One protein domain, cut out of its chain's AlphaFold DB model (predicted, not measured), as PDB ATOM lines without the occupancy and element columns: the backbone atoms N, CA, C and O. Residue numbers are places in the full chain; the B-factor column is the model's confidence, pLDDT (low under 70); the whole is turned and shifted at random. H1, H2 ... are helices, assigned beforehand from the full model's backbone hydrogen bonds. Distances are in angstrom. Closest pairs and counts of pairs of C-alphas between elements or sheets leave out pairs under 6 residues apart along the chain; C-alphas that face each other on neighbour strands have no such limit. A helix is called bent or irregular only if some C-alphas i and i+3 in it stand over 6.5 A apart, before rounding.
ATOM      1  N   TRP A 175     -41.583 -25.337 -24.106       46.91
ATOM      2  CA  TRP A 175     -40.748 -24.255 -24.632       46.91
ATOM      3  C   TRP A 175     -40.451 -23.104 -23.656       46.91
ATOM      4  O   TRP A 175     -39.441 -22.446 -23.857       46.91
ATOM      5  N   ASN A 176     -41.208 -22.893 -22.572       53.78
ATOM      6  CA  ASN A 176     -40.790 -22.002 -21.478       53.78
ATOM      7  C   ASN A 176     -39.699 -22.646 -20.628       53.78
ATOM      8  O   ASN A 176     -38.708 -21.997 -20.313       53.78
ATOM      9  N   SER A 177     -39.851 -23.932 -20.298       54.09
ATOM     10  CA  SER A 177     -38.789 -24.693 -19.627       54.09
ATOM     11  C   SER A 177     -37.560 -24.817 -20.524       54.09
ATOM     12  O   SER A 177     -36.443 -24.634 -20.056       54.09
ATOM     13  N   TRP A 178     -37.759 -25.046 -21.825       55.59
ATOM     14  CA  TRP A 178     -36.677 -25.080 -22.807       55.59
ATOM     15  C   TRP A 178     -36.049 -23.698 -23.014       55.59
ATOM     16  O   TRP A 178     -34.834 -23.602 -23.069       55.59
ATOM     17  N   PHE A 179     -36.827 -22.612 -23.028       72.06
ATOM     18  CA  PHE A 179     -36.291 -21.251 -23.066       72.06
ATOM     19  C   PHE A 179     -35.492 -20.929 -21.802       72.06
ATOM     20  O   PHE A 179     -34.386 -20.428 -21.925       72.06
ATOM     21  N   LEU A 180     -35.991 -21.251 -20.605       63.31
ATOM     22  CA  LEU A 180     -35.263 -21.044 -19.346       63.31
ATOM     23  C   LEU A 180     -33.991 -21.894 -19.279       63.31
ATOM     24  O   LEU A 180     -32.955 -21.409 -18.822       63.31
ATOM     25  N   LEU A 181     -34.051 -23.137 -19.767       72.44
ATOM     26  CA  LEU A 181     -32.899 -24.021 -19.904       72.44
ATOM     27  C   LEU A 181     -31.883 -23.432 -20.887       72.44
ATOM     28  O   LEU A 181     -30.720 -23.303 -20.532       72.44
ATOM     29  N   LEU A 182     -32.302 -23.026 -22.087       76.88
ATOM     30  CA  LEU A 182     -31.432 -22.412 -23.091       76.88
ATOM     31  C   LEU A 182     -30.849 -21.082 -22.618       76.88
ATOM     32  O   LEU A 182     -29.664 -20.835 -22.813       76.88
ATOM     33  N   ASP A 183     -31.655 -20.231 -21.990       79.94
ATOM     34  CA  ASP A 183     -31.229 -18.945 -21.442       79.94
ATOM     35  C   ASP A 183     -30.181 -19.163 -20.345       79.94
ATOM     36  O   ASP A 183     -29.117 -18.552 -20.385       79.94
ATOM     37  N   THR A 184     -30.408 -20.118 -19.438       78.88
ATOM     38  CA  THR A 184     -29.444 -20.488 -18.389       78.88
ATOM     39  C   THR A 184     -28.172 -21.105 -18.974       78.88
ATOM     40  O   THR A 184     -27.072 -20.694 -18.611       78.88
ATOM     41  N   THR A 185     -28.302 -22.054 -19.902       78.56
ATOM     42  CA  THR A 185     -27.179 -22.750 -20.548       78.56
ATOM     43  C   THR A 185     -26.311 -21.791 -21.360       78.56
ATOM     44  O   THR A 185     -25.088 -21.861 -21.264       78.56
ATOM     45  N   LEU A 186     -26.907 -20.846 -22.093       78.56
ATOM     46  CA  LEU A 186     -26.172 -19.816 -22.838       78.56
ATOM     47  C   LEU A 186     -25.548 -18.765 -21.906       78.56
ATOM     48  O   LEU A 186     -24.423 -18.333 -22.141       78.56
ATOM     49  N   ASN A 187     -26.210 -18.398 -20.803       80.94
ATOM     50  CA  ASN A 187     -25.622 -17.514 -19.785       80.94
ATOM     51  C   ASN A 187     -24.436 -18.173 -19.050       80.94
ATOM     52  O   ASN A 187     -23.536 -17.477 -18.577       80.94
ATOM     53  N   LEU A 188     -24.419 -19.508 -18.962       82.56
ATOM     54  CA  LEU A 188     -23.359 -20.308 -18.343       82.56
ATOM     55  C   LEU A 188     -22.426 -20.980 -19.366       82.56
ATOM     56  O   LEU A 188     -21.645 -21.854 -18.982       82.56
ATOM     57  N   GLN A 189     -22.464 -20.569 -20.637       81.75
ATOM     58  CA  GLN A 189     -21.783 -21.244 -21.748       81.75
ATOM     59  C   GLN A 189     -20.304 -21.542 -21.458       81.75
ATOM     60  O   GLN A 189     -19.853 -22.665 -21.656       81.75
ATOM     61  N   SER A 190     -19.558 -20.584 -20.899       76.44
ATOM     62  CA  SER A 190     -18.132 -20.757 -20.577       76.44
ATOM     63  C   SER A 190     -17.856 -21.885 -19.571       76.44
ATOM     64  O   SER A 190     -16.836 -22.572 -19.669       76.44
ATOM     65  N   TYR A 191     -18.765 -22.116 -18.624       79.81
ATOM     66  CA  TYR A 191     -18.666 -23.195 -17.639       79.81
ATOM     67  C   TYR A 191     -19.060 -24.547 -18.240       79.81
ATOM     68  O   TYR A 191     -18.417 -25.559 -17.957       79.81
ATOM     69  N   VAL A 192     -20.079 -24.559 -19.103       78.75
ATOM     70  CA  VAL A 192     -20.541 -25.763 -19.808       78.75
ATOM     71  C   VAL A 192     -19.488 -26.234 -20.820       78.75
ATOM     72  O   VAL A 192     -19.184 -27.422 -20.891       78.75
ATOM     73  N   GLU A 193     -18.848 -25.319 -21.549       82.06
ATOM     74  CA  GLU A 193     -17.721 -25.624 -22.442       82.06
ATOM     75  C   GLU A 193     -16.507 -26.173 -21.686       82.06
ATOM     76  O   GLU A 193     -15.859 -27.117 -22.143       82.06
ATOM     77  N   TRP A 194     -16.189 -25.602 -20.519       86.50
ATOM     78  CA  TRP A 194     -15.123 -26.125 -19.666       86.50
ATOM     79  C   TRP A 194     -15.421 -27.559 -19.208       86.50
ATOM     80  O   TRP A 194     -14.540 -28.419 -19.280       86.50
ATOM     81  N   TYR A 195     -16.661 -27.832 -18.790       80.00
ATOM     82  CA  TYR A 195     -17.090 -29.158 -18.341       80.00
ATOM     83  C   TYR A 195     -17.017 -30.194 -19.471       80.00
ATOM     84  O   TYR A 195     -16.407 -31.249 -19.297       80.00
ATOM     85  N   GLN A 196     -17.538 -29.861 -20.655       77.81
ATOM     86  CA  GLN A 196     -17.489 -30.728 -21.837       77.81
ATOM     87  C   GLN A 196     -16.053 -31.030 -22.283       77.81
ATOM     88  O   GLN A 196     -15.738 -32.169 -22.614       77.81
ATOM     89  N   LYS A 197     -15.146 -30.042 -22.236       82.88
ATOM     90  CA  LYS A 197     -13.719 -30.259 -22.539       82.88
ATOM     91  C   LYS A 197     -13.043 -31.172 -21.519       82.88
ATOM     92  O   LYS A 197     -12.193 -31.977 -21.888       82.88
ATOM     93  N   LYS A 198     -13.403 -31.042 -20.240       85.25
ATOM     94  CA  LYS A 198     -12.819 -31.832 -19.151       85.25
ATOM     95  C   LYS A 198     -13.249 -33.302 -19.189       85.25
ATOM     96  O   LYS A 198     -12.416 -34.162 -18.926       85.25
ATOM     97  N   TYR A 199     -14.508 -33.579 -19.527       83.44
ATOM     98  CA  TYR A 199     -15.098 -34.927 -19.559       83.44
ATOM     99  C   TYR A 199     -15.388 -35.414 -20.986       83.44
ATOM    100  O   TYR A 199     -16.314 -36.182 -21.226       83.44
ATOM    101  N   TYR A 200     -14.584 -34.968 -21.953       80.19
ATOM    102  CA  TYR A 200     -14.826 -35.200 -23.379       80.19
ATOM    103  C   TYR A 200     -14.930 -36.683 -23.765       80.19
ATOM    104  O   TYR A 200     -15.685 -37.030 -24.666       80.19
ATOM    105  N   GLN A 201     -14.177 -37.564 -23.097       80.88
ATOM    106  CA  GLN A 201     -14.222 -39.000 -23.392       80.88
ATOM    107  C   GLN A 201     -15.580 -39.629 -23.051       80.88
ATOM    108  O   GLN A 201     -16.006 -40.530 -23.767       80.88
ATOM    109  N   ASP A 202     -16.262 -39.116 -22.022       80.38
ATOM    110  CA  ASP A 202     -17.553 -39.626 -21.549       80.38
ATOM    111  C   ASP A 202     -18.744 -38.941 -22.244       80.38
ATOM    112  O   ASP A 202     -19.815 -39.523 -22.351       80.38
ATOM    113  N   LEU A 203     -18.556 -37.708 -22.730       78.06
ATOM    114  CA  LEU A 203     -19.597 -36.866 -23.340       78.06
ATOM    115  C   LEU A 203     -19.448 -36.739 -24.858       78.06
ATOM    116  O   LEU A 203     -19.950 -35.792 -25.455       78.06
ATOM    117  N   ARG A 204     -18.710 -37.654 -25.493       78.12
ATOM    118  CA  ARG A 204     -18.356 -37.551 -26.914       78.12
ATOM    119  C   ARG A 204     -19.583 -37.417 -27.821       78.12
ATOM    120  O   ARG A 204     -19.525 -36.654 -28.781       78.12
ATOM    121  N   ASP A 205     -20.650 -38.144 -27.506       76.62
ATOM    122  CA  ASP A 205     -21.888 -38.165 -28.293       76.62
ATOM    123  C   ASP A 205     -22.821 -36.981 -27.966       76.62
ATOM    124  O   ASP A 205     -23.679 -36.643 -28.775       76.62
ATOM    125  N   ASP A 206     -22.604 -36.309 -26.827       77.75
ATOM    126  CA  ASP A 206     -23.384 -35.160 -26.339       77.75
ATOM    127  C   ASP A 206     -22.606 -33.828 -26.434       77.75
ATOM    128  O   ASP A 206     -23.003 -32.813 -25.853       77.75
ATOM    129  N   TYR A 207     -21.458 -33.820 -27.121       82.88
ATOM    130  CA  TYR A 207     -20.595 -32.647 -27.222       82.88
ATOM    131  C   TYR A 207     -21.190 -31.602 -28.170       82.88
ATOM    132  O   TYR A 207     -21.297 -31.832 -29.371       82.88
ATOM    133  N   LEU A 208     -21.474 -30.411 -27.642       81.75
ATOM    134  CA  LEU A 208     -22.004 -29.293 -28.416       81.75
ATOM    135  C   LEU A 208     -20.908 -28.622 -29.253       81.75
ATOM    136  O   LEU A 208     -19.983 -27.982 -28.736       81.75
ATOM    137  N   THR A 209     -21.041 -28.731 -30.569       87.38
ATOM    138  CA  THR A 209     -20.187 -28.073 -31.561       87.38
ATOM    139  C   THR A 209     -20.440 -26.559 -31.631       87.38
ATOM    140  O   THR A 209     -21.487 -26.076 -31.198       87.38
ATOM    141  N   PRO A 210     -19.503 -25.763 -32.185       85.19
ATOM    142  CA  PRO A 210     -19.709 -24.322 -32.362       85.19
ATOM    143  C   PRO A 210     -20.961 -23.969 -33.180       85.19
ATOM    144  O   PRO A 210     -21.648 -23.001 -32.857       85.19
ATOM    145  N   ASP A 211     -21.280 -24.774 -34.195       84.00
ATOM    146  CA  ASP A 211     -22.467 -24.580 -35.031       84.00
ATOM    147  C   ASP A 211     -23.754 -24.883 -34.246       84.00
ATOM    148  O   ASP A 211     -24.733 -24.144 -34.351       84.00
ATOM    149  N   GLU A 212     -23.742 -25.899 -33.377       82.25
ATOM    150  CA  GLU A 212     -24.858 -26.194 -32.470       82.25
ATOM    151  C   GLU A 212     -25.037 -25.106 -31.409       82.25
ATOM    152  O   GLU A 212     -26.166 -24.712 -31.137       82.25
ATOM    153  N   TRP A 213     -23.958 -24.536 -30.861       85.44
ATOM    154  CA  TRP A 213     -24.054 -23.363 -29.981       85.44
ATOM    155  C   TRP A 213     -24.694 -22.162 -30.684       85.44
ATOM    156  O   TRP A 213     -25.526 -21.474 -30.084       85.44
ATOM    157  N   SER A 214     -24.359 -21.933 -31.959       83.06
ATOM    158  CA  SER A 214     -25.013 -20.905 -32.776       83.06
ATOM    159  C   SER A 214     -26.500 -21.212 -32.959       83.06
ATOM    160  O   SER A 214     -27.338 -20.347 -32.703       83.06
ATOM    161  N   ALA A 215     -26.848 -22.459 -33.294       77.44
ATOM    162  CA  ALA A 215     -28.234 -22.897 -33.440       77.44
ATOM    163  C   ALA A 215     -29.039 -22.763 -32.131       77.44
ATOM    164  O   ALA A 215     -30.189 -22.323 -32.155       77.44
ATOM    165  N   LEU A 216     -28.448 -23.067 -30.969       81.69
ATOM    166  CA  LEU A 216     -29.069 -22.848 -29.656       81.69
ATOM    167  C   LEU A 216     -29.307 -21.353 -29.392       81.69
ATOM    168  O   LEU A 216     -30.367 -20.978 -28.888       81.69
ATOM    169  N   GLY A 217     -28.355 -20.493 -29.765       75.12
ATOM    170  CA  GLY A 217     -28.483 -19.037 -29.679       75.12
ATOM    171  C   GLY A 217     -29.596 -18.479 -30.569       75.12
ATOM    172  O   GLY A 217     -30.421 -17.688 -30.108       75.12
ATOM    173  N   GLU A 218     -29.668 -18.938 -31.817       75.69
ATOM    174  CA  GLU A 218     -30.736 -18.598 -32.763       75.69
ATOM    175  C   GLU A 218     -32.096 -19.088 -32.268       75.69
ATOM    176  O   GLU A 218     -33.080 -18.348 -32.316       75.69
ATOM    177  N   THR A 219     -32.151 -20.293 -31.699       70.19
ATOM    178  CA  THR A 219     -33.399 -20.844 -31.170       70.19
ATOM    179  C   THR A 219     -33.845 -20.113 -29.902       70.19
ATOM    180  O   THR A 219     -35.029 -19.822 -29.756       70.19
ATOM    181  N   ARG A 220     -32.924 -19.703 -29.017       78.44
ATOM    182  CA  ARG A 220     -33.239 -18.791 -27.900       78.44
ATOM    183  C   ARG A 220     -33.794 -17.465 -28.416       78.44
ATOM    184  O   ARG A 220     -34.791 -16.986 -27.883       78.44
ATOM    185  N   ALA A 221     -33.165 -16.868 -29.427       66.12
ATOM    186  CA  ALA A 221     -33.612 -15.603 -30.007       66.12
ATOM    187  C   ALA A 221     -34.993 -15.733 -30.667       66.12
ATOM    188  O   ALA A 221     -35.824 -14.838 -30.528       66.12
ATOM    189  N   PHE A 222     -35.264 -16.865 -31.316       64.75
ATOM    190  CA  PHE A 222     -36.569 -17.200 -31.877       64.75
ATOM    191  C   PHE A 222     -37.632 -17.393 -30.789       64.75
ATOM    192  O   PHE A 222     -38.746 -16.902 -30.937       64.75
ATOM    193  N   LEU A 223     -37.292 -18.060 -29.682       56.62
ATOM    194  CA  LEU A 223     -38.204 -18.340 -28.569       56.62
ATOM    195  C   LEU A 223     -38.437 -17.136 -27.642       56.62
ATOM    196  O   LEU A 223     -39.489 -17.045 -27.009       56.62
ATOM    197  N   GLN A 224     -37.501 -16.185 -27.573       65.38
ATOM    198  CA  GLN A 224     -37.568 -15.025 -26.680       65.38
ATOM    199  C   GLN A 224     -38.827 -14.160 -26.883       65.38
ATOM    200  O   GLN A 224     -39.472 -13.834 -25.883       65.38
ATOM    201  N   PRO A 225     -39.229 -13.786 -28.117       46.91
ATOM    202  CA  PRO A 225     -40.486 -13.090 -28.356       46.91
ATOM    203  C   PRO A 225     -41.690 -13.845 -27.820       46.91
ATOM    204  O   PRO A 225     -42.612 -13.203 -27.347       46.91
ATOM    205  N   PHE A 226     -41.687 -15.176 -27.840       47.84
ATOM    206  CA  PHE A 226     -42.834 -15.954 -27.398       47.84
ATOM    207  C   PHE A 226     -42.872 -16.237 -25.894       47.84
ATOM    208  O   PHE A 226     -43.954 -16.257 -25.310       47.84
ATOM    209  N   TRP A 227     -41.715 -16.374 -25.241       54.41
ATOM    210  CA  TRP A 227     -41.628 -16.287 -23.780       54.41
ATOM    211  C   TRP A 227     -42.127 -14.917 -23.306       54.41
ATOM    212  O   TRP A 227     -42.903 -14.807 -22.359       54.41
ATOM    213  N   LYS A 228     -41.755 -13.861 -24.037       47.78
ATOM    214  CA  LYS A 228     -42.231 -12.505 -23.780       47.78
ATOM    215  C   LYS A 228     -43.717 -12.360 -24.094       47.78
ATOM    216  O   LYS A 228     -44.414 -11.766 -23.301       47.78
ATOM    217  N   ILE A 229     -44.231 -12.943 -25.177       41.69
ATOM    218  CA  ILE A 229     -45.667 -12.962 -25.488       41.69
ATOM    219  C   ILE A 229     -46.435 -13.794 -24.468       41.69
ATOM    220  O   ILE A 229     -47.532 -13.397 -24.144       41.69
ATOM    221  N   THR A 230     -45.877 -14.851 -23.879       46.16
ATOM    222  CA  THR A 230     -46.480 -15.517 -22.711       46.16
ATOM    223  C   THR A 230     -46.598 -14.546 -21.532       46.16
ATOM    224  O   THR A 230     -47.642 -14.469 -20.895       46.16
ATOM    225  N   GLN A 231     -45.554 -13.751 -21.278       42.19
ATOM    226  CA  GLN A 231     -45.612 -12.648 -20.310       42.19
ATOM    227  C   GLN A 231     -46.511 -11.475 -20.747       42.19
ATOM    228  O   GLN A 231     -46.767 -10.586 -19.946       42.19
ATOM    229  N   LEU A 232     -46.964 -11.428 -22.006       37.03
ATOM    230  CA  LEU A 232     -47.860 -10.391 -22.539       37.03
ATOM    231  C   LEU A 232     -49.276 -10.939 -22.815       37.03
ATOM    232  O   LEU A 232     -50.212 -10.173 -22.963       37.03
ATOM    233  N   THR A 233     -49.514 -12.248 -22.849       41.22
ATOM    234  CA  THR A 233     -50.851 -12.851 -22.736       41.22
ATOM    235  C   THR A 233     -51.265 -12.951 -21.267       41.22
ATOM    236  O   THR A 233     -52.458 -13.020 -20.973       41.22
ATOM    237  N   GLU A 234     -50.311 -12.785 -20.341       42.09
ATOM    238  CA  GLU A 234     -50.551 -12.172 -19.029       42.09
ATOM    239  C   GLU A 234     -51.133 -10.731 -19.136       42.09
ATOM    240  O   GLU A 234     -51.843 -10.324 -18.219       42.09
ATOM    241  N   ASP A 235     -50.948  -9.962 -20.230       39.00
ATOM    242  CA  ASP A 235     -51.420  -8.555 -20.331       39.00
ATOM    243  C   ASP A 235     -52.927  -8.386 -20.593       39.00
ATOM    244  O   ASP A 235     -53.451  -7.284 -20.411       39.00
ATOM    245  N   GLU A 236     -53.675  -9.422 -20.987       48.47
ATOM    246  CA  GLU A 236     -55.147  -9.311 -21.037       48.47
ATOM    247  C   GLU A 236     -55.816  -9.660 -19.700       48.47
ATOM    248  O   GLU A 236     -57.001  -9.368 -19.496       48.47
ATOM    249  N   SER A 237     -55.077 -10.274 -18.774       58.22
ATOM    250  CA  SER A 237     -55.590 -10.679 -17.471       58.22
ATOM    251  C   SER A 237     -54.804  -9.991 -16.355       58.22
ATOM    252  O   SER A 237     -53.704 -10.416 -16.009       58.22
ATOM    253  N   PRO A 238     -55.377  -8.980 -15.677       68.81
ATOM    254  CA  PRO A 238     -54.719  -8.321 -14.551       68.81
ATOM    255  C   PRO A 238     -54.536  -9.244 -13.330       68.81
ATOM    256  O   PRO A 238     -54.104  -8.775 -12.281       68.81
ATOM    257  N   ALA A 239     -54.851 -10.542 -13.431       70.12
ATOM    258  CA  ALA A 239     -54.848 -11.497 -12.333       70.12
ATOM    259  C   ALA A 239     -53.479 -11.661 -11.663       70.12
ATOM    260  O   ALA A 239     -53.404 -11.622 -10.438       70.12
ATOM    261  N   TYR A 240     -52.389 -11.780 -12.430       70.75
ATOM    262  CA  TYR A 240     -51.055 -11.948 -11.842       70.75
ATOM    263  C   TYR A 240     -50.596 -10.683 -11.106       70.75
ATOM    264  O   TYR A 240     -50.184 -10.733  -9.943       70.75
ATOM    265  N   GLY A 241     -50.760  -9.516 -11.742       72.88
ATOM    266  CA  GLY A 241     -50.519  -8.222 -11.103       72.88
ATOM    267  C   GLY A 241     -51.371  -8.031  -9.844       72.88
ATOM    268  O   GLY A 241     -50.854  -7.624  -8.802       72.88
ATOM    269  N   ALA A 242     -52.654  -8.393  -9.912       81.06
ATOM    270  CA  ALA A 242     -53.579  -8.333  -8.788       81.06
ATOM    271  C   ALA A 242     -53.142  -9.261  -7.649       81.06
ATOM    272  O   ALA A 242     -53.116  -8.820  -6.505       81.06
ATOM    273  N   ALA A 243     -52.712 -10.494  -7.930       80.31
ATOM    274  CA  ALA A 243     -52.242 -11.432  -6.911       80.31
ATOM    275  C   ALA A 243     -51.026 -10.891  -6.138       80.31
ATOM    276  O   ALA A 243     -50.958 -11.013  -4.913       80.31
ATOM    277  N   ILE A 244     -50.080 -10.240  -6.826       81.38
ATOM    278  CA  ILE A 244     -48.922  -9.604  -6.177       81.38
ATOM    279  C   ILE A 244     -49.346  -8.391  -5.340       81.38
ATOM    280  O   ILE A 244     -48.868  -8.229  -4.215       81.38
ATOM    281  N   ILE A 245     -50.243  -7.552  -5.865       86.12
ATOM    282  CA  ILE A 245     -50.730  -6.352  -5.172       86.12
ATOM    283  C   ILE A 245     -51.559  -6.718  -3.937       86.12
ATOM    284  O   ILE A 245     -51.388  -6.096  -2.891       86.12
ATOM    285  N   LEU A 246     -52.408  -7.739  -4.031       86.31
ATOM    286  CA  LEU A 246     -53.288  -8.202  -2.955       86.31
ATOM    287  C   LEU A 246     -52.548  -9.054  -1.916       86.31
ATOM    288  O   LEU A 246     -53.097  -9.344  -0.856       86.31
ATOM    289  N   HIS A 247     -51.292  -9.431  -2.168       84.62
ATOM    290  CA  HIS A 247     -50.472 -10.132  -1.190       84.62
ATOM    291  C   HIS A 247     -49.992  -9.159  -0.090       84.62
ATOM    292  O   HIS A 247     -49.173  -8.275  -0.376       84.62
ATOM    293  N   PRO A 248     -50.370  -9.358   1.191       88.50
ATOM    294  CA  PRO A 248     -50.111  -8.383   2.256       88.50
ATOM    295  C   PRO A 248     -48.627  -8.062   2.482       88.50
ATOM    296  O   PRO A 248     -48.296  -6.911   2.751       88.50
ATOM    297  N   SER A 249     -47.729  -9.039   2.307       84.25
ATOM    298  CA  SER A 249     -46.265  -8.863   2.415       84.25
ATOM    299  C   SER A 249     -45.553  -8.334   1.169       84.25
ATOM    300  O   SER A 249     -44.346  -8.104   1.221       84.25
ATOM    301  N   ARG A 250     -46.249  -8.161   0.039       82.50
ATOM    302  CA  ARG A 250     -45.639  -7.714  -1.227       82.50
ATOM    303  C   ARG A 250     -46.172  -6.346  -1.631       82.50
ATOM    304  O   ARG A 250     -45.393  -5.393  -1.728       82.50
ATOM    305  N   ARG A 251     -47.492  -6.259  -1.826       86.69
ATOM    306  CA  ARG A 251     -48.222  -5.066  -2.274       86.69
ATOM    307  C   ARG A 251     -47.574  -4.405  -3.500       86.69
ATOM    308  O   ARG A 251     -46.791  -5.009  -4.236       86.69
ATOM    309  N   VAL A 252     -47.870  -3.125  -3.715       86.25
ATOM    310  CA  VAL A 252     -47.271  -2.310  -4.787       86.25
ATOM    311  C   VAL A 252     -45.748  -2.174  -4.625       86.25
ATOM    312  O   VAL A 252     -45.027  -2.009  -5.612       86.25
ATOM    313  N   ALA A 253     -45.234  -2.271  -3.394       85.44
ATOM    314  CA  ALA A 253     -43.807  -2.149  -3.101       85.44
ATOM    315  C   ALA A 253     -42.966  -3.211  -3.830       85.44
ATOM    316  O   ALA A 253     -41.896  -2.894  -4.348       85.44
ATOM    317  N   HIS A 254     -43.465  -4.447  -3.931       82.00
ATOM    318  CA  HIS A 254     -42.772  -5.522  -4.637       82.00
ATOM    319  C   HIS A 254     -42.614  -5.231  -6.136       82.00
ATOM    320  O   HIS A 254     -41.518  -5.381  -6.671       82.00
ATOM    321  N   ILE A 255     -43.677  -4.760  -6.796       79.69
ATOM    322  CA  ILE A 255     -43.643  -4.391  -8.221       79.69
ATOM    323  C   ILE A 255     -42.637  -3.259  -8.437       79.69
ATOM    324  O   ILE A 255     -41.756  -3.357  -9.289       79.69
ATOM    325  N   LYS A 256     -42.704  -2.208  -7.613       85.94
ATOM    326  CA  LYS A 256     -41.793  -1.060  -7.727       85.94
ATOM    327  C   LYS A 256     -40.321  -1.437  -7.534       85.94
ATOM    328  O   LYS A 256     -39.463  -0.810  -8.149       85.94
ATOM    329  N   LYS A 257     -40.038  -2.430  -6.685       81.44
ATOM    330  CA  LYS A 257     -38.679  -2.894  -6.375       81.44
ATOM    331  C   LYS A 257     -38.120  -3.854  -7.428       81.44
ATOM    332  O   LYS A 257     -36.950  -3.736  -7.772       81.44
ATOM    333  N   ASN A 258     -38.929  -4.804  -7.897       73.62
ATOM    334  CA  ASN A 258     -38.433  -5.963  -8.643       73.62
ATOM    335  C   ASN A 258     -38.779  -5.936 -10.137       73.62
ATOM    336  O   ASN A 258     -38.190  -6.701 -10.893       73.62
ATOM    337  N   TRP A 259     -39.746  -5.120 -10.572       76.75
ATOM    338  CA  TRP A 259     -40.211  -5.119 -11.964       76.75
ATOM    339  C   TRP A 259     -39.667  -3.913 -12.744       76.75
ATOM    340  O   TRP A 259     -39.432  -2.853 -12.150       76.75
ATOM    341  N   PRO A 260     -39.507  -4.021 -14.078       74.56
ATOM    342  CA  PRO A 260     -39.122  -2.902 -14.934       74.56
ATOM    343  C   PRO A 260     -40.072  -1.704 -14.798       74.56
ATOM    344  O   PRO A 260     -41.292  -1.862 -14.779       74.56
ATOM    345  N   LYS A 261     -39.526  -0.478 -14.776       79.19
ATOM    346  CA  LYS A 261     -40.323   0.763 -14.644       79.19
ATOM    347  C   LYS A 261     -41.380   0.928 -15.738       79.19
ATOM    348  O   LYS A 261     -42.443   1.485 -15.480       79.19
ATOM    349  N   SER A 262     -41.101   0.430 -16.943       79.25
ATOM    350  CA  SER A 262     -42.042   0.428 -18.066       79.25
ATOM    351  C   SER A 262     -43.322  -0.359 -17.773       79.25
ATOM    352  O   SER A 262     -44.354  -0.058 -18.360       79.25
ATOM    353  N   TRP A 263     -43.281  -1.334 -16.859       77.50
ATOM    354  CA  TRP A 263     -44.412  -2.213 -16.540       77.50
ATOM    355  C   TRP A 263     -45.260  -1.718 -15.373       77.50
ATOM    356  O   TRP A 263     -46.390  -2.159 -15.200       77.50
ATOM    357  N   HIS A 264     -44.755  -0.772 -14.575       82.00
ATOM    358  CA  HIS A 264     -45.456  -0.318 -13.371       82.00
ATOM    359  C   HIS A 264     -46.821   0.281 -13.707       82.00
ATOM    360  O   HIS A 264     -47.822  -0.093 -13.105       82.00
ATOM    361  N   LYS A 265     -46.868   1.200 -14.676       82.69
ATOM    362  CA  LYS A 265     -48.101   1.905 -15.032       82.69
ATOM    363  C   LYS A 265     -49.152   0.971 -15.664       82.69
ATOM    364  O   LYS A 265     -50.255   0.944 -15.128       82.69
ATOM    365  N   PRO A 266     -48.837   0.157 -16.696       78.88
ATOM    366  CA  PRO A 266     -49.805  -0.779 -17.280       78.88
ATOM    367  C   PRO A 266     -50.431  -1.734 -16.259       78.88
ATOM    368  O   PRO A 266     -51.647  -1.895 -16.233       78.88
ATOM    369  N   VAL A 267     -49.617  -2.311 -15.370       76.19
ATOM    370  CA  VAL A 267     -50.082  -3.298 -14.386       76.19
ATOM    371  C   VAL A 267     -50.966  -2.647 -13.325       76.19
ATOM    372  O   VAL A 267     -52.047  -3.149 -13.025       76.19
ATOM    373  N   LEU A 268     -50.541  -1.508 -12.767       84.56
ATOM    374  CA  LEU A 268     -51.322  -0.803 -11.747       84.56
ATOM    375  C   LEU A 268     -52.649  -0.277 -12.305       84.56
ATOM    376  O   LEU A 268     -53.674  -0.383 -11.630       84.56
ATOM    377  N   ASP A 269     -52.636   0.252 -13.530       84.12
ATOM    378  CA  ASP A 269     -53.836   0.751 -14.200       84.12
ATOM    379  C   ASP A 269     -54.776  -0.414 -14.570       84.12
ATOM    380  O   ASP A 269     -55.985  -0.314 -14.356       84.12
ATOM    381  N   GLY A 270     -54.236  -1.549 -15.031       78.88
ATOM    382  CA  GLY A 270     -55.002  -2.758 -15.352       78.88
ATOM    383  C   GLY A 270     -55.699  -3.377 -14.137       78.88
ATOM    384  O   GLY A 270     -56.891  -3.683 -14.194       78.88
ATOM    385  N   VAL A 271     -54.995  -3.499 -13.007       82.31
ATOM    386  CA  VAL A 271     -55.572  -4.032 -11.759       82.31
ATOM    387  C   VAL A 271     -56.615  -3.079 -11.180       82.31
ATOM    388  O   VAL A 271     -57.695  -3.515 -10.783       82.31
ATOM    389  N   ARG A 272     -56.342  -1.768 -11.191       85.94
ATOM    390  CA  ARG A 272     -57.316  -0.759 -10.752       85.94
ATOM    391  C   ARG A 272     -58.569  -0.769 -11.625       85.94
ATOM    392  O   ARG A 272     -59.672  -0.619 -11.105       85.94
ATOM    393  N   LYS A 273     -58.415  -0.941 -12.938       82.81
ATOM    394  CA  LYS A 273     -59.547  -1.086 -13.855       82.81
ATOM    395  C   LYS A 273     -60.380  -2.322 -13.503       82.81
ATOM    396  O   LYS A 273     -61.586  -2.202 -13.349       82.81
ATOM    397  N   HIS A 274     -59.743  -3.471 -13.272       80.62
ATOM    398  CA  HIS A 274     -60.441  -4.695 -12.864       80.62
ATOM    399  C   HIS A 274     -61.230  -4.532 -11.558       80.62
ATOM    400  O   HIS A 274     -62.376  -4.971 -11.465       80.62
ATOM    401  N   TRP A 275     -60.635  -3.871 -10.563       84.38
ATOM    402  CA  TRP A 275     -61.317  -3.532  -9.316       84.38
ATOM    403  C   TRP A 275     -62.597  -2.727  -9.573       84.38
ATOM    404  O   TRP A 275     -63.671  -3.115  -9.109       84.38
ATOM    405  N   LYS A 276     -62.498  -1.652 -10.365       85.06
ATOM    406  CA  LYS A 276     -63.632  -0.780 -10.698       85.06
ATOM    407  C   LYS A 276     -64.731  -1.504 -11.471       85.06
ATOM    408  O   LYS A 276     -65.896  -1.358 -11.123       85.06
ATOM    409  N   ASP A 277     -64.355  -2.301 -12.466       76.88
ATOM    410  CA  ASP A 277     -65.301  -2.941 -13.381       76.88
ATOM    411  C   ASP A 277     -66.085  -4.092 -12.715       76.88
ATOM    412  O   ASP A 277     -67.236  -4.337 -13.074       76.88
ATOM    413  N   TYR A 278     -65.484  -4.816 -11.758       74.31
ATOM    414  CA  TYR A 278     -66.052  -6.081 -11.265       74.31
ATOM    415  C   TYR A 278     -66.342  -6.151  -9.766       74.31
ATOM    416  O   TYR A 278     -67.134  -7.005  -9.358       74.31
ATOM    417  N   HIS A 279     -65.705  -5.313  -8.946       79.94
ATOM    418  CA  HIS A 279     -65.721  -5.482  -7.489       79.94
ATOM    419  C   HIS A 279     -66.139  -4.230  -6.718       79.94
ATOM    420  O   HIS A 279     -66.811  -4.353  -5.692       79.94
ATOM    421  N   HIS A 280     -65.813  -3.044  -7.231       79.50
ATOM    422  CA  HIS A 280     -66.101  -1.763  -6.589       79.50
ATOM    423  C   HIS A 280     -67.598  -1.553  -6.319       79.50
ATOM    424  O   HIS A 280     -67.954  -1.038  -5.266       79.50
ATOM    425  N   GLU A 281     -68.483  -1.987  -7.219       77.12
ATOM    426  CA  GLU A 281     -69.940  -1.810  -7.085       77.12
ATOM    427  C   GLU A 281     -70.659  -3.025  -6.478       77.12
ATOM    428  O   GLU A 281     -71.890  -3.064  -6.433       77.12
ATOM    429  N   LEU A 282     -69.925  -4.034  -5.990       76.69
ATOM    430  CA  LEU A 282     -70.569  -5.225  -5.441       76.69
ATOM    431  C   LEU A 282     -71.443  -4.872  -4.224       76.69
ATOM    432  O   LEU A 282     -71.006  -4.110  -3.347       76.69
ATOM    433  N   PRO A 283     -72.649  -5.464  -4.105       71.69
ATOM    434  CA  PRO A 283     -73.480  -5.296  -2.922       71.69
ATOM    435  C   PRO A 283     -72.684  -5.735  -1.703       71.69
ATOM    436  O   PRO A 283     -72.135  -6.845  -1.693       71.69
ATOM    437  N   LEU A 284     -72.600  -4.876  -0.687       65.44
ATOM    438  CA  LEU A 284     -71.983  -5.265   0.573       65.44
ATOM    439  C   LEU A 284     -72.710  -6.521   1.073       65.44
ATOM    440  O   LEU A 284     -73.945  -6.548   1.022       65.44
ATOM    441  N   ASP A 322     -57.420   1.691  -2.606       85.69
ATOM    442  CA  ASP A 322     -56.437   2.735  -2.312       85.69
ATOM    443  C   ASP A 322     -55.988   2.687  -0.848       85.69
ATOM    444  O   ASP A 322     -54.787   2.771  -0.571       85.69
ATOM    445  N   ALA A 323     -56.914   2.442   0.081       85.69
ATOM    446  CA  ALA A 323     -56.604   2.263   1.499       85.69
ATOM    447  C   ALA A 323     -55.640   1.084   1.737       85.69
ATOM    448  O   ALA A 323     -54.679   1.203   2.500       85.69
ATOM    449  N   PHE A 324     -55.838  -0.042   1.045       87.81
ATOM    450  CA  PHE A 324     -54.971  -1.214   1.184       87.81
ATOM    451  C   PHE A 324     -53.612  -1.043   0.489       87.81
ATOM    452  O   PHE A 324     -52.564  -1.380   1.048       87.81
ATOM    453  N   THR A 325     -53.593  -0.525  -0.741       86.12
ATOM    454  CA  THR A 325     -52.363  -0.475  -1.552       86.12
ATOM    455  C   THR A 325     -51.362   0.591  -1.108       86.12
ATOM    456  O   THR A 325     -50.169   0.455  -1.396       86.12
ATOM    457  N   THR A 326     -51.820   1.629  -0.403       84.00
ATOM    458  CA  THR A 326     -50.973   2.707   0.137       84.00
ATOM    459  C   THR A 326     -50.278   2.334   1.444       84.00
ATOM    460  O   THR A 326     -49.197   2.846   1.740       84.00
ATOM    461  N   GLN A 327     -50.857   1.413   2.210       84.38
ATOM    462  CA  GLN A 327     -50.276   0.916   3.450       84.38
ATOM    463  C   GLN A 327     -49.019   0.047   3.194       84.38
ATOM    464  O   GLN A 327     -48.931  -0.653   2.173       84.38
ATOM    465  N   PRO A 328     -48.048   0.035   4.129       85.00
ATOM    466  CA  PRO A 328     -46.804  -0.714   3.981       85.00
ATOM    467  C   PRO A 328     -47.024  -2.239   4.000       85.00
ATOM    468  O   PRO A 328     -47.991  -2.719   4.595       85.00
ATOM    469  N   PRO A 329     -46.125  -3.026   3.375       86.81
ATOM    470  CA  PRO A 329     -46.206  -4.480   3.429       86.81
ATOM    471  C   PRO A 329     -46.066  -5.020   4.858       86.81
ATOM    472  O   PRO A 329     -45.215  -4.557   5.615       86.81
ATOM    473  N   ILE A 330     -46.860  -6.038   5.194       87.94
ATOM    474  CA  ILE A 330     -46.877  -6.680   6.518       87.94
ATOM    475  C   ILE A 330     -46.420  -8.137   6.436       87.94
ATOM    476  O   ILE A 330     -46.659  -8.819   5.438       87.94
ATOM    477  N   ILE A 331     -45.778  -8.639   7.487       84.50
ATOM    478  CA  ILE A 331     -45.431 -10.060   7.586       84.50
ATOM    479  C   ILE A 331     -46.705 -10.838   7.925       84.50
ATOM    480  O   ILE A 331     -47.446 -10.444   8.823       84.50
ATOM    481  N   ILE A 332     -46.958 -11.921   7.191       87.50
ATOM    482  CA  ILE A 332     -48.076 -12.835   7.441       87.50
ATOM    483  C   ILE A 332     -47.540 -14.189   7.900       87.50
ATOM    484  O   ILE A 332     -46.475 -14.628   7.472       87.50
ATOM    485  N   ASP A 333     -48.296 -14.832   8.775       86.50
ATOM    486  CA  ASP A 333     -48.052 -16.150   9.368       86.50
ATOM    487  C   ASP A 333     -48.677 -17.301   8.559       86.50
ATOM    488  O   ASP A 333     -48.480 -18.472   8.870       86.50
ATOM    489  N   CYS A 334     -49.450 -16.975   7.526       84.19
ATOM    490  CA  CYS A 334     -50.234 -17.919   6.741       84.19
ATOM    491  C   CYS A 334     -50.209 -17.571   5.245       84.19
ATOM    492  O   CYS A 334     -49.549 -16.624   4.812       84.19
ATOM    493  N   SER A 335     -50.931 -18.350   4.433       82.31
ATOM    494  CA  SER A 335     -51.085 -18.036   3.013       82.31
ATOM    495  C   SER A 335     -51.880 -16.729   2.820       82.31
ATOM    496  O   SER A 335     -52.771 -16.432   3.620       82.31
ATOM    497  N   PRO A 336     -51.632 -15.956   1.744       84.25
ATOM    498  CA  PRO A 336     -52.404 -14.746   1.454       84.25
ATOM    499  C   PRO A 336     -53.910 -15.002   1.358       84.25
ATOM    500  O   PRO A 336     -54.698 -14.189   1.827       84.25
ATOM    501  N   LEU A 337     -54.310 -16.147   0.795       85.06
ATOM    502  CA  LEU A 337     -55.713 -16.545   0.705       85.06
ATOM    503  C   LEU A 337     -56.317 -16.748   2.102       85.06
ATOM    504  O   LEU A 337     -57.352 -16.168   2.412       85.06
ATOM    505  N   SER A 338     -55.636 -17.503   2.968       87.38
ATOM    506  CA  SER A 338     -56.063 -17.724   4.357       87.38
ATOM    507  C   SER A 338     -56.155 -16.416   5.147       87.38
ATOM    508  O   SER A 338     -57.047 -16.258   5.973       87.38
ATOM    509  N   TRP A 339     -55.260 -15.463   4.874       91.31
ATOM    510  CA  TRP A 339     -55.278 -14.145   5.503       91.31
ATOM    511  C   TRP A 339     -56.533 -13.343   5.121       91.31
ATOM    512  O   TRP A 339     -57.209 -12.816   6.001       91.31
ATOM    513  N   TRP A 340     -56.895 -13.313   3.832       91.44
ATOM    514  CA  TRP A 340     -58.110 -12.641   3.343       91.44
ATOM    515  C   TRP A 340     -59.415 -13.329   3.763       91.44
ATOM    516  O   TRP A 340     -60.479 -12.707   3.747       91.44
ATOM    517  N   LEU A 341     -59.348 -14.603   4.157       89.62
ATOM    518  CA  LEU A 341     -60.496 -15.351   4.664       89.62
ATOM    519  C   LEU A 341     -60.802 -15.094   6.147       89.62
ATOM    520  O   LEU A 341     -61.866 -15.504   6.610       89.62
ATOM    521  N   ARG A 342     -59.925 -14.387   6.874       88.94
ATOM    522  CA  ARG A 342     -60.166 -13.979   8.267       88.94
ATOM    523  C   ARG A 342     -61.295 -12.953   8.345       88.94
ATOM    524  O   ARG A 342     -61.342 -12.010   7.552       88.94
ATOM    525  N   GLU A 343     -62.156 -13.092   9.351       86.25
ATOM    526  CA  GLU A 343     -63.304 -12.198   9.555       86.25
ATOM    527  C   GLU A 343     -62.884 -10.733   9.710       86.25
ATOM    528  O   GLU A 343     -63.514  -9.851   9.140       86.25
ATOM    529  N   GLU A 344     -61.767 -10.477  10.393       85.94
ATOM    530  CA  GLU A 344     -61.192  -9.140  10.584       85.94
ATOM    531  C   GLU A 344     -60.941  -8.428   9.246       85.94
ATOM    532  O   GLU A 344     -61.261  -7.249   9.081       85.94
ATOM    533  N   GLN A 345     -60.401  -9.154   8.260       88.38
ATOM    534  CA  GLN A 345     -60.074  -8.596   6.947       88.38
ATOM    535  C   GLN A 345     -61.318  -8.442   6.076       88.38
ATOM    536  O   GLN A 345     -61.423  -7.471   5.331       88.38
ATOM    537  N   GLN A 346     -62.285  -9.352   6.204       85.69
ATOM    538  CA  GLN A 346     -63.573  -9.245   5.513       85.69
ATOM    539  C   GLN A 346     -64.443  -8.112   6.066       85.69
ATOM    540  O   GLN A 346     -65.186  -7.499   5.308       85.69
ATOM    541  N   GLN A 347     -64.342  -7.808   7.362       82.62
ATOM    542  CA  GLN A 347     -65.016  -6.661   7.975       82.62
ATOM    543  C   GLN A 347     -64.339  -5.342   7.599       82.62
ATOM    544  O   GLN A 347     -65.027  -4.371   7.302       82.62
ATOM    545  N   THR A 348     -63.002  -5.316   7.576       83.25
ATOM    546  CA  THR A 348     -62.237  -4.108   7.222       83.25
ATOM    547  C   THR A 348     -62.340  -3.785   5.729       83.25
ATOM    548  O   THR A 348     -62.435  -2.619   5.358       83.25
ATOM    549  N   TYR A 349     -62.343  -4.809   4.869       87.12
ATOM    550  CA  TYR A 349     -62.390  -4.661   3.415       87.12
ATOM    551  C   TYR A 349     -63.429  -5.606   2.774       87.12
ATOM    552  O   TYR A 349     -63.075  -6.637   2.181       87.12
ATOM    553  N   PRO A 350     -64.732  -5.309   2.896       85.75
ATOM    554  CA  PRO A 350     -65.805  -6.213   2.477       85.75
ATOM    555  C   PRO A 350     -65.864  -6.465   0.967       85.75
ATOM    556  O   PRO A 350     -66.284  -7.547   0.542       85.75
ATOM    557  N   ARG A 351     -65.445  -5.506   0.132       87.00
ATOM    558  CA  ARG A 351     -65.407  -5.682  -1.327       87.00
ATOM    559  C   ARG A 351     -64.034  -6.151  -1.797       87.00
ATOM    560  O   ARG A 351     -63.959  -7.043  -2.645       87.00
ATOM    561  N   LEU A 352     -62.952  -5.617  -1.230       89.50
ATOM    562  CA  LEU A 352     -61.591  -5.979  -1.635       89.50
ATOM    563  C   LEU A 352     -61.246  -7.416  -1.252       89.50
ATOM    564  O   LEU A 352     -60.614  -8.110  -2.043       89.50
ATOM    565  N   SER A 353     -61.717  -7.898  -0.098       89.81
ATOM    566  CA  SER A 353     -61.540  -9.302   0.293       89.81
ATOM    567  C   SER A 353     -62.188 -10.268  -0.702       89.81
ATOM    568  O   SER A 353     -61.618 -11.320  -0.976       89.81
ATOM    569  N   ARG A 354     -63.319  -9.903  -1.327       87.81
ATOM    570  CA  ARG A 354     -63.922 -10.708  -2.404       87.81
ATOM    571  C   ARG A 354     -63.026 -10.770  -3.633       87.81
ATOM    572  O   ARG A 354     -62.781 -11.865  -4.123       87.81
ATOM    573  N   MET A 355     -62.500  -9.628  -4.085       87.50
ATOM    574  CA  MET A 355     -61.529  -9.601  -5.187       87.50
ATOM    575  C   MET A 355     -60.285 -10.424  -4.846       87.50
ATOM    576  O   MET A 355     -59.800 -11.191  -5.669       87.50
ATOM    577  N   ALA A 356     -59.765 -10.285  -3.629       88.50
ATOM    578  CA  ALA A 356     -58.578 -11.001  -3.196       88.50
ATOM    579  C   ALA A 356     -58.787 -12.508  -3.165       88.50
ATOM    580  O   ALA A 356     -57.936 -13.233  -3.672       88.50
ATOM    581  N   VAL A 357     -59.915 -12.979  -2.636       88.44
ATOM    582  CA  VAL A 357     -60.243 -14.403  -2.665       88.44
ATOM    583  C   VAL A 357     -60.387 -14.880  -4.110       88.44
ATOM    584  O   VAL A 357     -59.676 -15.808  -4.474       88.44
ATOM    585  N   ASP A 358     -61.175 -14.191  -4.944       83.25
ATOM    586  CA  ASP A 358     -61.387 -14.549  -6.355       83.25
ATOM    587  C   ASP A 358     -60.077 -14.615  -7.159       83.25
ATOM    588  O   ASP A 358     -59.938 -15.433  -8.059       83.25
ATOM    589  N   ILE A 359     -59.099 -13.756  -6.874       81.31
ATOM    590  CA  ILE A 359     -57.819 -13.756  -7.591       81.31
ATOM    591  C   ILE A 359     -56.851 -14.796  -7.018       81.31
ATOM    592  O   ILE A 359     -56.163 -15.491  -7.763       81.31
ATOM    593  N   LEU A 360     -56.773 -14.926  -5.694       80.31
ATOM    594  CA  LEU A 360     -55.806 -15.809  -5.038       80.31
ATOM    595  C   LEU A 360     -56.234 -17.284  -5.059       80.31
ATOM    596  O   LEU A 360     -55.390 -18.155  -4.847       80.31
ATOM    597  N   SER A 361     -57.510 -17.590  -5.326       81.00
ATOM    598  CA  SER A 361     -57.981 -18.967  -5.513       81.00
ATOM    599  C   SER A 361     -57.741 -19.532  -6.915       81.00
ATOM    600  O   SER A 361     -57.901 -20.745  -7.097       81.00
ATOM    601  N   ILE A 362     -57.320 -18.709  -7.884       73.75
ATOM    602  CA  ILE A 362     -57.015 -19.152  -9.252       73.75
ATOM    603  C   ILE A 362     -55.931 -20.248  -9.210       73.75
ATOM    604  O   ILE A 362     -54.909 -20.090  -8.532       73.75
TER     605      ILE A 362
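This is residues 175 to 284 and 322 to 362 of the 442 residues of the protein "Dimer_Tnp_hAT domain-containing protein" of Fusarium oxysporum f. sp. cubense (strain race 4) (UniProt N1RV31). Two separate groups of helices are joined by one long helix, H3, which is bent but runs nearly straight. At one end H1 packs on arm H3a, with H2 near H1 and a long loop folding back to H3a; at the other end H4 sits in the middle of a loose cluster, with H5, H6 and H10 round it and the short H7, H8 and H9 farther out. The printed part has 151 residues, with ten named helices, H1 to H10 in order, and no named strand; the class is all helix. It is only just loose, close to extended, with a radius of gyration of the C-alphas of 22.1 A, and spans 70 by 31 by 24 A.

H1 is residues 175 to 187, 17.3 A long, from C-alpha 175 at (-40.748, -24.255, -24.632). H2 is residues 189 to 198, 14.1 A. H3, residues 210 to 236, was assigned by its hydrogen bonds as one helix but is bent, with C-alphas 222 and 225 6.7 A apart; its arms are H3a, residues 210 to 222, 18.3 A, and H3b, residues 225 to 236, 16.8 A. H4 is residues 239 to 246 and H5 251 to 258. H6, residues 261 to 278, is 26.8 A long and only just irregular, with C-alphas 262 and 265 6.9 A apart. H7 is residues 322 to 326, H8 336 to 340, H9 343 to 348 and H10 352 to 360, ending at C-alpha 360 (-55.806, -15.809, -5.038).

H1 touches H3a, with residues 216 to 220 of H3a alone, opposite ways at a steep tilt of 50 degrees; the closest C-alphas are those of Phe 179 and Arg 220, 6.2 A. H3a and H3b stand at a shallow tilt of 17 degrees. H3b is close to H4 but not clearly touching, closest at Glu 234 and Tyr 240, C-alphas 7.2 A apart. H4, the hub, touches H5 (Ile 245 and Arg 251, closest C-alphas, 4.0 A), H6 at 89 degrees, about perpendicular (Ala 242 and Val 271, 5.6 A), and H10 (Ala 243 and Leu 360, 5.9 A). H8 touches H10, and H5 and H7 only just touch, with 3 pairs of C-alphas within 8 A. H9 and H10 are close but not clearly touching. Every O i to N i+4 pair is within hydrogen-bond range in H1, H2, H3a, H4, H7, H8, H9 and H10; the counts are 6 of 8 in H3b, 3 of 4 in H5 and 12 of 14 in H6.

The C-alphas farthest apart, of Gln 201 and Pro 283, are 71.2 A apart. Residues 285 to 321 are not printed, and C-alphas 284 and 322 are 17.7 A apart across this cut. H2 to H3 is a long link. Residues 257 to 262 stand free. Mean pLDDT of the printed part is 77.3; it is under 70 at residues 175 to 178, 180, 221 to 238 and 284.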